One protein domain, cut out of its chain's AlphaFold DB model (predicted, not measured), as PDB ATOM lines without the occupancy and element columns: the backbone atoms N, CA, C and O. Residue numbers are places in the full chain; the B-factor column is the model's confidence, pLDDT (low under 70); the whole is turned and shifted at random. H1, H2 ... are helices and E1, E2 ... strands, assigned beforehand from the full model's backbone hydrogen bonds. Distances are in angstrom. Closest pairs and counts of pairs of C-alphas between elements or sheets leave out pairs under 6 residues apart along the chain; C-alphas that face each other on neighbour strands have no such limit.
ATOM      1  N   LEU A  13      92.231 133.158 194.390       96.00
ATOM      2  CA  LEU A  13      92.125 132.725 195.790       96.00
ATOM      3  C   LEU A  13      91.290 131.443 195.952       96.00
ATOM      4  O   LEU A  13      91.744 130.483 196.567       96.00
ATOM      5  N   ALA A  14      90.080 131.419 195.390       96.94
ATOM      6  CA  ALA A  14      89.178 130.273 195.509       96.94
ATOM      7  C   ALA A  14      89.778 129.026 194.843       96.94
ATOM      8  O   ALA A  14      89.732 127.923 195.392       96.94
ATOM      9  N   THR A  15      90.402 129.215 193.682       97.44
ATOM     10  CA  THR A  15      91.055 128.133 192.952       97.44
ATOM     11  C   THR A  15      92.241 127.566 193.730       97.44
ATOM     12  O   THR A  15      92.323 126.355 193.893       97.44
ATOM     13  N   VAL A  16      93.119 128.407 194.285       96.62
ATOM     14  CA  VAL A  16      94.262 127.936 195.086       96.62
ATOM     15  C   VAL A  16      93.793 127.158 196.318       96.62
ATOM     16  O   VAL A  16      94.259 126.044 196.540       96.62
ATOM     17  N   LEU A  17      92.831 127.688 197.083       97.50
ATOM     18  CA  LEU A  17      92.319 127.015 198.283       97.50
ATOM     19  C   LEU A  17      91.652 125.667 197.963       97.50
ATOM     20  O   LEU A  17      91.865 124.687 198.674       97.50
ATOM     21  N   SER A  18      90.878 125.595 196.876       96.94
ATOM     22  CA  SER A  18      90.249 124.337 196.450       96.94
ATOM     23  C   SER A  18      91.262 123.301 195.959       96.94
ATOM     24  O   SER A  18      91.087 122.120 196.245       96.94
ATOM     25  N   GLN A  19      92.334 123.715 195.274       96.94
ATOM     26  CA  GLN A  19      93.394 122.794 194.849       96.94
ATOM     27  C   GLN A  19      94.215 122.268 196.016       96.94
ATOM     28  O   GLN A  19      94.489 121.074 196.056       96.94
ATOM     29  N   VAL A  20      94.551 123.121 196.986       97.06
ATOM     30  CA  VAL A  20      95.221 122.688 198.221       97.06
ATOM     31  C   VAL A  20      94.427 121.571 198.891       97.06
ATOM     32  O   VAL A  20      95.005 120.565 199.286       97.06
ATOM     33  N   LYS A  21      93.101 121.726 198.955       96.50
ATOM     34  CA  LYS A  21      92.208 120.720 199.527       96.50
ATOM     35  C   LYS A  21      92.109 119.457 198.671       96.50
ATOM     36  O   LYS A  21      92.193 118.360 199.202       96.50
ATOM     37  N   LYS A  22      91.940 119.600 197.354       96.44
ATOM     38  CA  LYS A  22      91.784 118.472 196.420       96.44
ATOM     39  C   LYS A  22      93.033 117.592 196.341       96.44
ATOM     40  O   LYS A  22      92.905 116.385 196.188       96.44
ATOM     41  N   LEU A  23      94.210 118.208 196.392       95.56
ATOM     42  CA  LEU A  23      95.501 117.525 196.315       95.56
ATOM     43  C   LEU A  23      96.055 117.147 197.695       95.56
ATOM     44  O   LEU A  23      97.161 116.624 197.764       95.56
ATOM     45  N   GLU A  24      95.330 117.466 198.774       95.88
ATOM     46  CA  GLU A  24      95.779 117.281 200.161       95.88
ATOM     47  C   GLU A  24      97.207 117.811 200.393       95.88
ATOM     48  O   GLU A  24      98.051 117.185 201.035       95.88
ATOM     49  N   ALA A  25      97.498 118.988 199.827       96.56
ATOM     50  CA  ALA A  25      98.840 119.551 199.846       96.56
ATOM     51  C   ALA A  25      99.282 119.830 201.288       96.56
ATOM     52  O   ALA A  25      98.618 120.564 202.017       96.56
ATOM     53  N   SER A  26     100.442 119.308 201.687       97.38
ATOM     54  CA  SER A  26     100.998 119.531 203.027       97.38
ATOM     55  C   SER A  26     101.590 120.933 203.197       97.38
ATOM     56  O   SER A  26     101.501 121.524 204.278       97.38
ATOM     57  N   VAL A  27     102.166 121.483 202.121       97.44
ATOM     58  CA  VAL A  27     102.799 122.805 202.098       97.44
ATOM     59  C   VAL A  27     102.386 123.580 200.847       97.44
ATOM     60  O   VAL A  27     102.524 123.091 199.729       97.44
ATOM     61  N   LEU A  28     101.936 124.821 201.036       97.94
ATOM     62  CA  LEU A  28     101.696 125.795 199.974       97.94
ATOM     63  C   LEU A  28     102.775 126.882 200.021       97.94
ATOM     64  O   LEU A  28     102.905 127.593 201.018       97.94
ATOM     65  N   VAL A  29     103.513 127.059 198.925       97.12
ATOM     66  CA  VAL A  29     104.514 128.125 198.794       97.12
ATOM     67  C   VAL A  29     104.031 129.166 197.792       97.12
ATOM     68  O   VAL A  29     103.714 128.843 196.650       97.12
ATOM     69  N   LEU A  30     103.982 130.426 198.216       96.44
ATOM     70  CA  LEU A  30     103.552 131.564 197.409       96.44
ATOM     71  C   LEU A  30     104.681 132.583 197.288       96.44
ATOM     72  O   LEU A  30     105.432 132.816 198.235       96.44
ATOM     73  N   SER A  31     104.780 133.246 196.140       93.00
ATOM     74  CA  SER A  31     105.669 134.395 196.001       93.00
ATOM     75  C   SER A  31     105.019 135.636 196.613       93.00
ATOM     76  O   SER A  31     103.858 135.953 196.358       93.00
ATOM     77  N   GLN A  32     105.776 136.359 197.432       88.88
ATOM     78  CA  GLN A  32     105.356 137.639 197.984       88.88
ATOM     79  C   GLN A  32     106.006 138.766 197.179       88.88
ATOM     80  O   GLN A  32     107.223 138.815 196.990       88.88
ATOM     81  N   SER A  33     105.203 139.704 196.685       83.06
ATOM     82  CA  SER A  33     105.746 140.894 196.033       83.06
ATOM     83  C   SER A  33     106.331 141.848 197.073       83.06
ATOM     84  O   SER A  33     105.834 141.958 198.195       83.06
ATOM     85  N   LYS A  34     107.406 142.559 196.717       77.94
ATOM     86  CA  LYS A  34     107.924 143.628 197.574       77.94
ATOM     87  C   LYS A  34     106.899 144.772 197.582       77.94
ATOM     88  O   LYS A  34     106.546 145.226 196.492       77.94
ATOM     89  N   PRO A  35     106.452 145.263 198.752       71.00
ATOM     90  CA  PRO A  35     105.587 146.433 198.792       71.00
ATOM     91  C   PRO A  35     106.334 147.608 198.159       71.00
ATOM     92  O   PRO A  35     107.488 147.888 198.502       71.00
ATOM     93  N   SER A  36     105.712 148.256 197.177       67.75
ATOM     94  CA  SER A  36     106.298 149.436 196.552       67.75
ATOM     95  C   SER A  36     106.242 150.611 197.532       67.75
ATOM     96  O   SER A  36     105.178 150.856 198.103       67.75
ATOM     97  N   PRO A  37     107.335 151.379 197.689       65.50
ATOM     98  CA  PRO A  37     107.414 152.470 198.664       65.50
ATOM     99  C   PRO A  37     106.403 153.601 198.407       65.50
ATOM    100  O   PRO A  37     106.049 154.322 199.328       65.50
ATOM    101  N   PHE A  38     105.897 153.728 197.177       65.31
ATOM    102  CA  PHE A  38     104.868 154.707 196.802       65.31
ATOM    103  C   PHE A  38     103.427 154.213 197.000       65.31
ATOM    104  O   PHE A  38     102.488 154.984 196.853       65.31
ATOM    105  N   CYS A  39     103.236 152.937 197.342       58.59
ATOM    106  CA  CYS A  39     101.923 152.299 197.452       58.59
ATOM    107  C   CYS A  39     101.641 151.825 198.884       58.59
ATOM    108  O   CYS A  39     100.826 150.934 199.086       58.59
ATOM    109  N   CYS A  40     102.298 152.411 199.892       54.62
ATOM    110  CA  CYS A  40     102.108 152.052 201.303       54.62
ATOM    111  C   CYS A  40     100.638 152.125 201.765       54.62
ATOM    112  O   CYS A  40     100.275 151.468 202.735       54.62
ATOM    113  N   PHE A  41      99.791 152.881 201.059       56.97
ATOM    114  CA  PHE A  41      98.358 153.003 201.345       56.97
ATOM    115  C   PHE A  41      97.473 151.996 200.592       56.97
ATOM    116  O   PHE A  41      96.327 151.791 200.977       56.97
ATOM    117  N   LEU A  42      97.977 151.360 199.531       62.47
ATOM    118  CA  LEU A  42      97.199 150.477 198.660       62.47
ATOM    119  C   LEU A  42      97.903 149.123 198.551       62.47
ATOM    120  O   LEU A  42      98.912 148.972 197.864       62.47
ATOM    121  N   ARG A  43      97.356 148.111 199.228       69.75
ATOM    122  CA  ARG A  43      97.834 146.734 199.072       69.75
ATOM    123  C   ARG A  43      97.565 146.257 197.654       69.75
ATOM    124  O   ARG A  43      96.480 146.464 197.110       69.75
ATOM    125  N   SER A  44      98.544 145.582 197.063       81.12
ATOM    126  CA  SER A  44      98.337 144.970 195.751       81.12
ATOM    127  C   SER A  44      97.338 143.815 195.856       81.12
ATOM    128  O   SER A  44      97.274 143.120 196.870       81.12
ATOM    129  N   ARG A  45      96.586 143.549 194.781       82.19
ATOM    130  CA  ARG A  45      95.662 142.401 194.732       82.19
ATOM    131  C   ARG A  45      96.375 141.075 195.035       82.19
ATOM    132  O   ARG A  45      95.797 140.216 195.688       82.19
ATOM    133  N   GLY A  46      97.626 140.927 194.595       85.00
ATOM    134  CA  GLY A  46      98.443 139.749 194.890       85.00
ATOM    135  C   GLY A  46      98.773 139.611 196.377       85.00
ATOM    136  O   GLY A  46      98.649 138.525 196.927       85.00
ATOM    137  N   GLU A  47      99.112 140.711 197.049       87.56
ATOM    138  CA  GLU A  47      99.382 140.716 198.493       87.56
ATOM    139  C   GLU A  47      98.149 140.305 199.303       87.56
ATOM    140  O   GLU A  47      98.259 139.487 200.211       87.56
ATOM    141  N   VAL A  48      96.966 140.798 198.918       90.69
ATOM    142  CA  VAL A  48      95.698 140.394 199.545       90.69
ATOM    143  C   VAL A  48      95.455 138.892 199.376       90.69
ATOM    144  O   VAL A  48      95.118 138.220 200.344       90.69
ATOM    145  N   VAL A  49      95.667 138.342 198.175       94.44
ATOM    146  CA  VAL A  49      95.506 136.897 197.929       94.44
ATOM    147  C   VAL A  49      96.483 136.074 198.770       94.44
ATOM    148  O   VAL A  49      96.086 135.068 199.346       94.44
ATOM    149  N   VAL A  50      97.745 136.496 198.868       94.88
ATOM    150  CA  VAL A  50      98.763 135.797 199.665       94.88
ATOM    151  C   VAL A  50      98.397 135.779 201.150       94.88
ATOM    152  O   VAL A  50      98.481 134.729 201.788       94.88
ATOM    153  N   GLU A  51      97.961 136.914 201.696       93.62
ATOM    154  CA  GLU A  51      97.518 137.019 203.090       93.62
ATOM    155  C   GLU A  51      96.288 136.146 203.373       93.62
ATOM    156  O   GLU A  51      96.270 135.400 204.354       93.62
ATOM    157  N   GLU A  52      95.299 136.161 202.476       96.31
ATOM    158  CA  GLU A  52      94.120 135.294 202.567       96.31
ATOM    159  C   GLU A  52      94.498 133.807 202.524       96.31
ATOM    160  O   GLU A  52      93.989 133.021 203.323       96.31
ATOM    161  N   CYS A  53      95.427 133.409 201.650       97.06
ATOM    162  CA  CYS A  53      95.926 132.036 201.606       97.06
ATOM    163  C   CYS A  53      96.604 131.640 202.924       97.06
ATOM    164  O   CYS A  53      96.272 130.600 203.484       97.06
ATOM    165  N   ILE A  54      97.495 132.476 203.470       96.81
ATOM    166  CA  ILE A  54      98.139 132.221 204.771       96.81
ATOM    167  C   ILE A  54      97.093 132.036 205.886       96.81
ATOM    168  O   ILE A  54      97.225 131.165 206.757       96.81
ATOM    169  N   SER A  55      96.045 132.859 205.869       96.50
ATOM    170  CA  SER A  55      95.006 132.831 206.893       96.50
ATOM    171  C   SER A  55      94.071 131.629 206.764       96.50
ATOM    172  O   SER A  55      93.638 131.108 207.788       96.50
ATOM    173  N   ARG A  56      93.731 131.199 205.542       97.06
ATOM    174  CA  ARG A  56      92.591 130.297 205.295       97.06
ATOM    175  C   ARG A  56      92.959 128.929 204.744       97.06
ATOM    176  O   ARG A  56      92.133 128.028 204.838       97.06
ATOM    177  N   ALA A  57      94.146 128.759 204.168       97.44
ATOM    178  CA  ALA A  57      94.567 127.453 203.677       97.44
ATOM    179  C   ALA A  57      94.611 126.432 204.826       97.44
ATOM    180  O   ALA A  57      95.021 126.743 205.949       97.44
ATOM    181  N   GLU A  58      94.188 125.207 204.522       95.69
ATOM    182  CA  GLU A  58      94.132 124.081 205.464       95.69
ATOM    183  C   GLU A  58      95.516 123.415 205.658       95.69
ATOM    184  O   GLU A  58      95.629 122.413 206.353       95.69
ATOM    185  N   CYS A  59      96.582 123.990 205.086       97.31
ATOM    186  CA  CYS A  59      97.946 123.464 205.124       97.31
ATOM    187  C   CYS A  59      98.982 124.502 205.590       97.31
ATOM    188  O   CYS A  59      98.683 125.693 205.751       97.31
ATOM    189  N   LEU A  60     100.233 124.064 205.783       97.69
ATOM    190  CA  LEU A  60     101.333 124.980 206.076       97.69
ATOM    191  C   LEU A  60     101.555 125.905 204.876       97.69
ATOM    192  O   LEU A  60     101.951 125.464 203.805       97.69
ATOM    193  N   THR A  61     101.331 127.203 205.062       98.00
ATOM    194  CA  THR A  61     101.476 128.184 203.982       98.00
ATOM    195  C   THR A  61     102.648 129.117 204.243       98.00
ATOM    196  O   THR A  61     102.733 129.743 205.304       98.00
ATOM    197  N   LEU A  62     103.539 129.220 203.257       97.38
ATOM    198  CA  LEU A  62     104.737 130.048 203.272       97.38
ATOM    199  C   LEU A  62     104.659 131.064 202.134       97.38
ATOM    200  O   LEU A  62     104.569 130.692 200.968       97.38
ATOM    201  N   ALA A  63     104.751 132.348 202.453       96.56
ATOM    202  CA  ALA A  63     104.961 133.388 201.457       96.56
ATOM    203  C   ALA A  63     106.421 133.830 201.472       96.56
ATOM    204  O   ALA A  63     106.945 134.191 202.524       96.56
ATOM    205  N   VAL A  64     107.073 133.795 200.315       95.56
ATOM    206  CA  VAL A  64     108.521 133.969 200.186       95.56
ATOM    207  C   VAL A  64     108.831 135.141 199.268       95.56
ATOM    208  O   VAL A  64     108.288 135.251 198.168       95.56
ATOM    209  N   ARG A  65     109.755 136.007 199.688       92.31
ATOM    210  CA  ARG A  65     110.341 137.038 198.825       92.31
ATOM    211  C   ARG A  65     111.830 137.173 199.042       92.31
ATOM    212  O   ARG A  65     112.338 136.939 200.133       92.31
ATOM    213  N   ARG A  66     112.531 137.624 198.007       91.06
ATOM    214  CA  ARG A  66     113.952 137.954 198.118       91.06
ATOM    215  C   ARG A  66     114.145 139.120 199.087       91.06
ATOM    216  O   ARG A  66     113.402 140.108 199.034       91.06
ATOM    217  N   GLN A  67     115.173 139.025 199.922       88.69
ATOM    218  CA  GLN A  67     115.621 140.156 200.725       88.69
ATOM    219  C   GLN A  67     116.217 141.264 199.831       88.69
ATOM    220  O   GLN A  67     116.438 141.079 198.629       88.69
ATOM    221  N   SER A  68     116.417 142.468 200.372       81.56
ATOM    222  CA  SER A  68     116.980 143.603 199.627       81.56
ATOM    223  C   SER A  68     118.286 143.270 198.894       81.56
ATOM    224  O   SER A  68     119.085 142.439 199.332       81.56
ATOM    225  N   LYS A  69     118.515 143.969 197.772       73.12
ATOM    226  CA  LYS A  69     119.768 143.892 197.009       73.12
ATOM    227  C   LYS A  69     120.936 144.183 197.965       73.12
ATOM    228  O   LYS A  69     120.955 145.247 198.570       73.12
ATOM    229  N   GLY A  70     121.847 143.223 198.127       77.44
ATOM    230  CA  GLY A  70     123.047 143.349 198.967       77.44
ATOM    231  C   GLY A  70     123.036 142.569 200.285       77.44
ATOM    232  O   GLY A  70     124.103 142.362 200.840       77.44
ATOM    233  N   VAL A  71     121.878 142.097 200.766       81.00
ATOM    234  CA  VAL A  71     121.784 141.450 202.096       81.00
ATOM    235  C   VAL A  71     121.592 139.924 202.013       81.00
ATOM    236  O   VAL A  71     121.819 139.230 202.990       81.00
ATOM    237  N   GLY A  72     121.292 139.365 200.836       86.19
ATOM    238  CA  GLY A  72     121.180 137.909 200.651       86.19
ATOM    239  C   GLY A  72     119.984 137.273 201.380       86.19
ATOM    240  O   GLY A  72     119.318 137.898 202.207       86.19
ATOM    241  N   GLY A  73     119.671 136.025 201.037       91.75
ATOM    242  CA  GLY A  73     118.571 135.279 201.649       91.75
ATOM    243  C   GLY A  73     117.157 135.758 201.285       91.75
ATOM    244  O   GLY A  73     116.926 136.516 200.330       91.75
ATOM    245  N   TYR A  74     116.195 135.279 202.072       93.19
ATOM    246  CA  TYR A  74     114.762 135.419 201.820       93.19
ATOM    247  C   TYR A  74     114.020 135.895 203.063       93.19
ATOM    248  O   TYR A  74     114.343 135.513 204.182       93.19
ATOM    249  N   LEU A  75     112.984 136.701 202.860       93.75
ATOM    250  CA  LEU A  75     111.971 136.936 203.877       93.75
ATOM    251  C   LEU A  75     110.842 135.942 203.671       93.75
ATOM    252  O   LEU A  75     110.319 135.813 202.559       93.75
ATOM    253  N   VAL A  76     110.459 135.279 204.753       95.31
ATOM    254  CA  VAL A  76     109.355 134.330 204.772       95.31
ATOM    255  C   VAL A  76     108.271 134.834 205.711       95.31
ATOM    256  O   VAL A  76     108.537 135.428 206.754       95.31
ATOM    257  N   SER A  77     107.022 134.633 205.309       95.31
ATOM    258  CA  SER A  77     105.844 134.928 206.111       95.31
ATOM    259  C   SER A  77     104.970 133.687 206.205       95.31
ATOM    260  O   SER A  77     104.671 133.052 205.198       95.31
ATOM    261  N   THR A  78     104.544 133.360 207.417       96.38
ATOM    262  CA  THR A  78     103.587 132.297 207.726       96.38
ATOM    263  C   THR A  78     102.367 132.886 208.429       96.38
ATOM    264  O   THR A  78     102.228 134.108 208.561       96.38
ATOM    265  N   ARG A  79     101.472 132.009 208.897       95.81
ATOM    266  CA  ARG A  79     100.333 132.385 209.742       95.81
ATOM    267  C   ARG A  79     100.774 132.997 211.072       95.81
ATOM    268  O   ARG A  79     100.117 133.905 211.562       95.81
ATOM    269  N   TRP A  80     101.881 132.513 211.629       94.38
ATOM    270  CA  TRP A  80     102.318 132.850 212.986       94.38
ATOM    271  C   TRP A  80     103.387 133.937 213.023       94.38
ATOM    272  O   TRP A  80     103.450 134.706 213.975       94.38
ATOM    273  N   GLN A  81     104.224 134.013 211.989       94.19
ATOM    274  CA  GLN A  81     105.338 134.947 211.950       94.19
ATOM    275  C   GLN A  81     105.480 135.553 210.561       94.19
ATOM    276  O   GLN A  81     105.536 134.848 209.555       94.19
ATOM    277  N   LYS A  82     105.557 136.880 210.505       92.25
ATOM    278  CA  LYS A  82     105.685 137.633 209.259       92.25
ATOM    279  C   LYS A  82     107.123 138.101 209.070       92.25
ATOM    280  O   LYS A  82     107.754 138.545 210.024       92.25
ATOM    281  N   ASN A  83     107.590 138.083 207.824       91.12
ATOM    282  CA  ASN A  83     108.869 138.651 207.390       91.12
ATOM    283  C   ASN A  83     110.090 138.210 208.220       91.12
ATOM    284  O   ASN A  83     110.984 139.021 208.462       91.12
ATOM    285  N   PHE A  84     110.155 136.950 208.652       93.62
ATOM    286  CA  PHE A  84     111.385 136.452 209.264       93.62
ATOM    287  C   PHE A  84     112.425 136.180 208.179       93.62
ATOM    288  O   PHE A  84     112.102 135.711 207.084       93.62
ATOM    289  N   TRP A  85     113.668 136.545 208.466       93.06
ATOM    290  CA  TRP A  85     114.765 136.456 207.515       93.06
ATOM    291  C   TRP A  85     115.450 135.099 207.626       93.06
ATOM    292  O   TRP A  85     115.954 134.730 208.684       93.06
ATOM    293  N   LEU A  86     115.459 134.367 206.519       91.69
ATOM    294  CA  LEU A  86     116.208 133.133 206.351       91.69
ATOM    295  C   LEU A  86     117.452 133.422 205.514       91.69
ATOM    296  O   LEU A  86     117.356 133.829 204.350       91.69
ATOM    297  N   LEU A  87     118.610 133.203 206.132       84.88
ATOM    298  CA  LEU A  87     119.899 133.128 205.459       84.88
ATOM    299  C   LEU A  87     119.996 131.738 204.824       84.88
ATOM    300  O   LEU A  87     120.016 130.737 205.538       84.88
TER     301      LEU A  87
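Overview. This is residues 13 to 87 of the 88 residues of an uncharacterized protein of Hordeum vulgare subsp. vulgare (UniProt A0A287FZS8). A small, twisted sheet of four strands has helix H2 packed over one face, along E1 and E2, while its other face has no named helix over it; H1 packs on H2 near the edge strand E1, off the sheet. A long link joins E1 to H2, and its residues 37 to 42 stick out as a free loop. The printed part has 75 residues, with two named helices and four named strands in the order H1, E1, H2, E2, E3, E4; the sheet runs E1, E2, E3, E4 and is mixed, and the class is mixed, helices and strands. The whole is only just compact, close to loose, with a radius of gyration of the C-alphas of 13.1 A, and it spans 39 by 29 by 17 A.

Arrangement. H1, residues 13 to 22, touches H2, residues 45 to 56, with the C-alphas of Leu 13 and Val 49 closest at 5.8 A. They run the same way at a steep tilt of 37 degrees, only just beyond shallow. H1 is only just not on the sheet, with 4 pairs of C-alphas within 10 A. E1, residues 27 to 31, is an edge strand, and its neighbour E2, residues 60 to 66, is parallel to it at 27 degrees; N 28 and O 60 are 2.8 A apart, within hydrogen-bond range. H2 is on the sheet at a height over the sheet of 9.7 A. It lies over E2 and, only just, over E1, on which 3 of its 12 C-alphas fall. On the local plane its line and that of E2 stand at 20 degrees, along the strands. The closest C-alphas of H2 and E2 are those of Ile 54 and Thr 61, 5.3 A apart. E1, H2 and E2 form a strand-helix-strand unit, two parallel neighbour strands with a helix between them in the chain, and its crossover is right-handed. E2 and E3, residues 74 to 77, are an antiparallel hairpin at 146 degrees, with N 65 and O 75 2.9 A apart, within hydrogen-bond range. E3 and E4, residues 84 to 86, are an antiparallel hairpin at 142 degrees, with N 86 and O 74 2.8 A apart, within hydrogen-bond range. E2, E3 and E4 form a meander, each strand the antiparallel neighbour of the one before. With H2 on one face, the sheet makes two layers. H1 and E4 are apart. In H1 and H2 every O i to N i+4 pair is within hydrogen-bond range.

Along the chain. H1 begins at C-alpha 13, (92.125, 132.725, 195.790), and is 14.3 A long from first to last C-alpha. E1 is 13.4 A long. H2 is 16.4 A long and begins at C-alpha 45, (95.662, 142.401, 194.732). E2, the longest strand by residues, is 19.8 A long. E3 is 9.9 A long, and E4 is 6.5 A long and ends at C-alpha 86, (116.208, 133.133, 206.351).

Size, cuts and confidence. The two C-alphas farthest apart are those of Lys 22 and Gly 70, at 40.0 A. The sheet is only just strongly twisted, its C-alphas lying up to 4.0 A off the best plane. The printed part has no cut. The link E1 to H2, residues 32 to 44, is long. The mean pLDDT of the printed part is 89.3, and residues 36 to 43 are under 70.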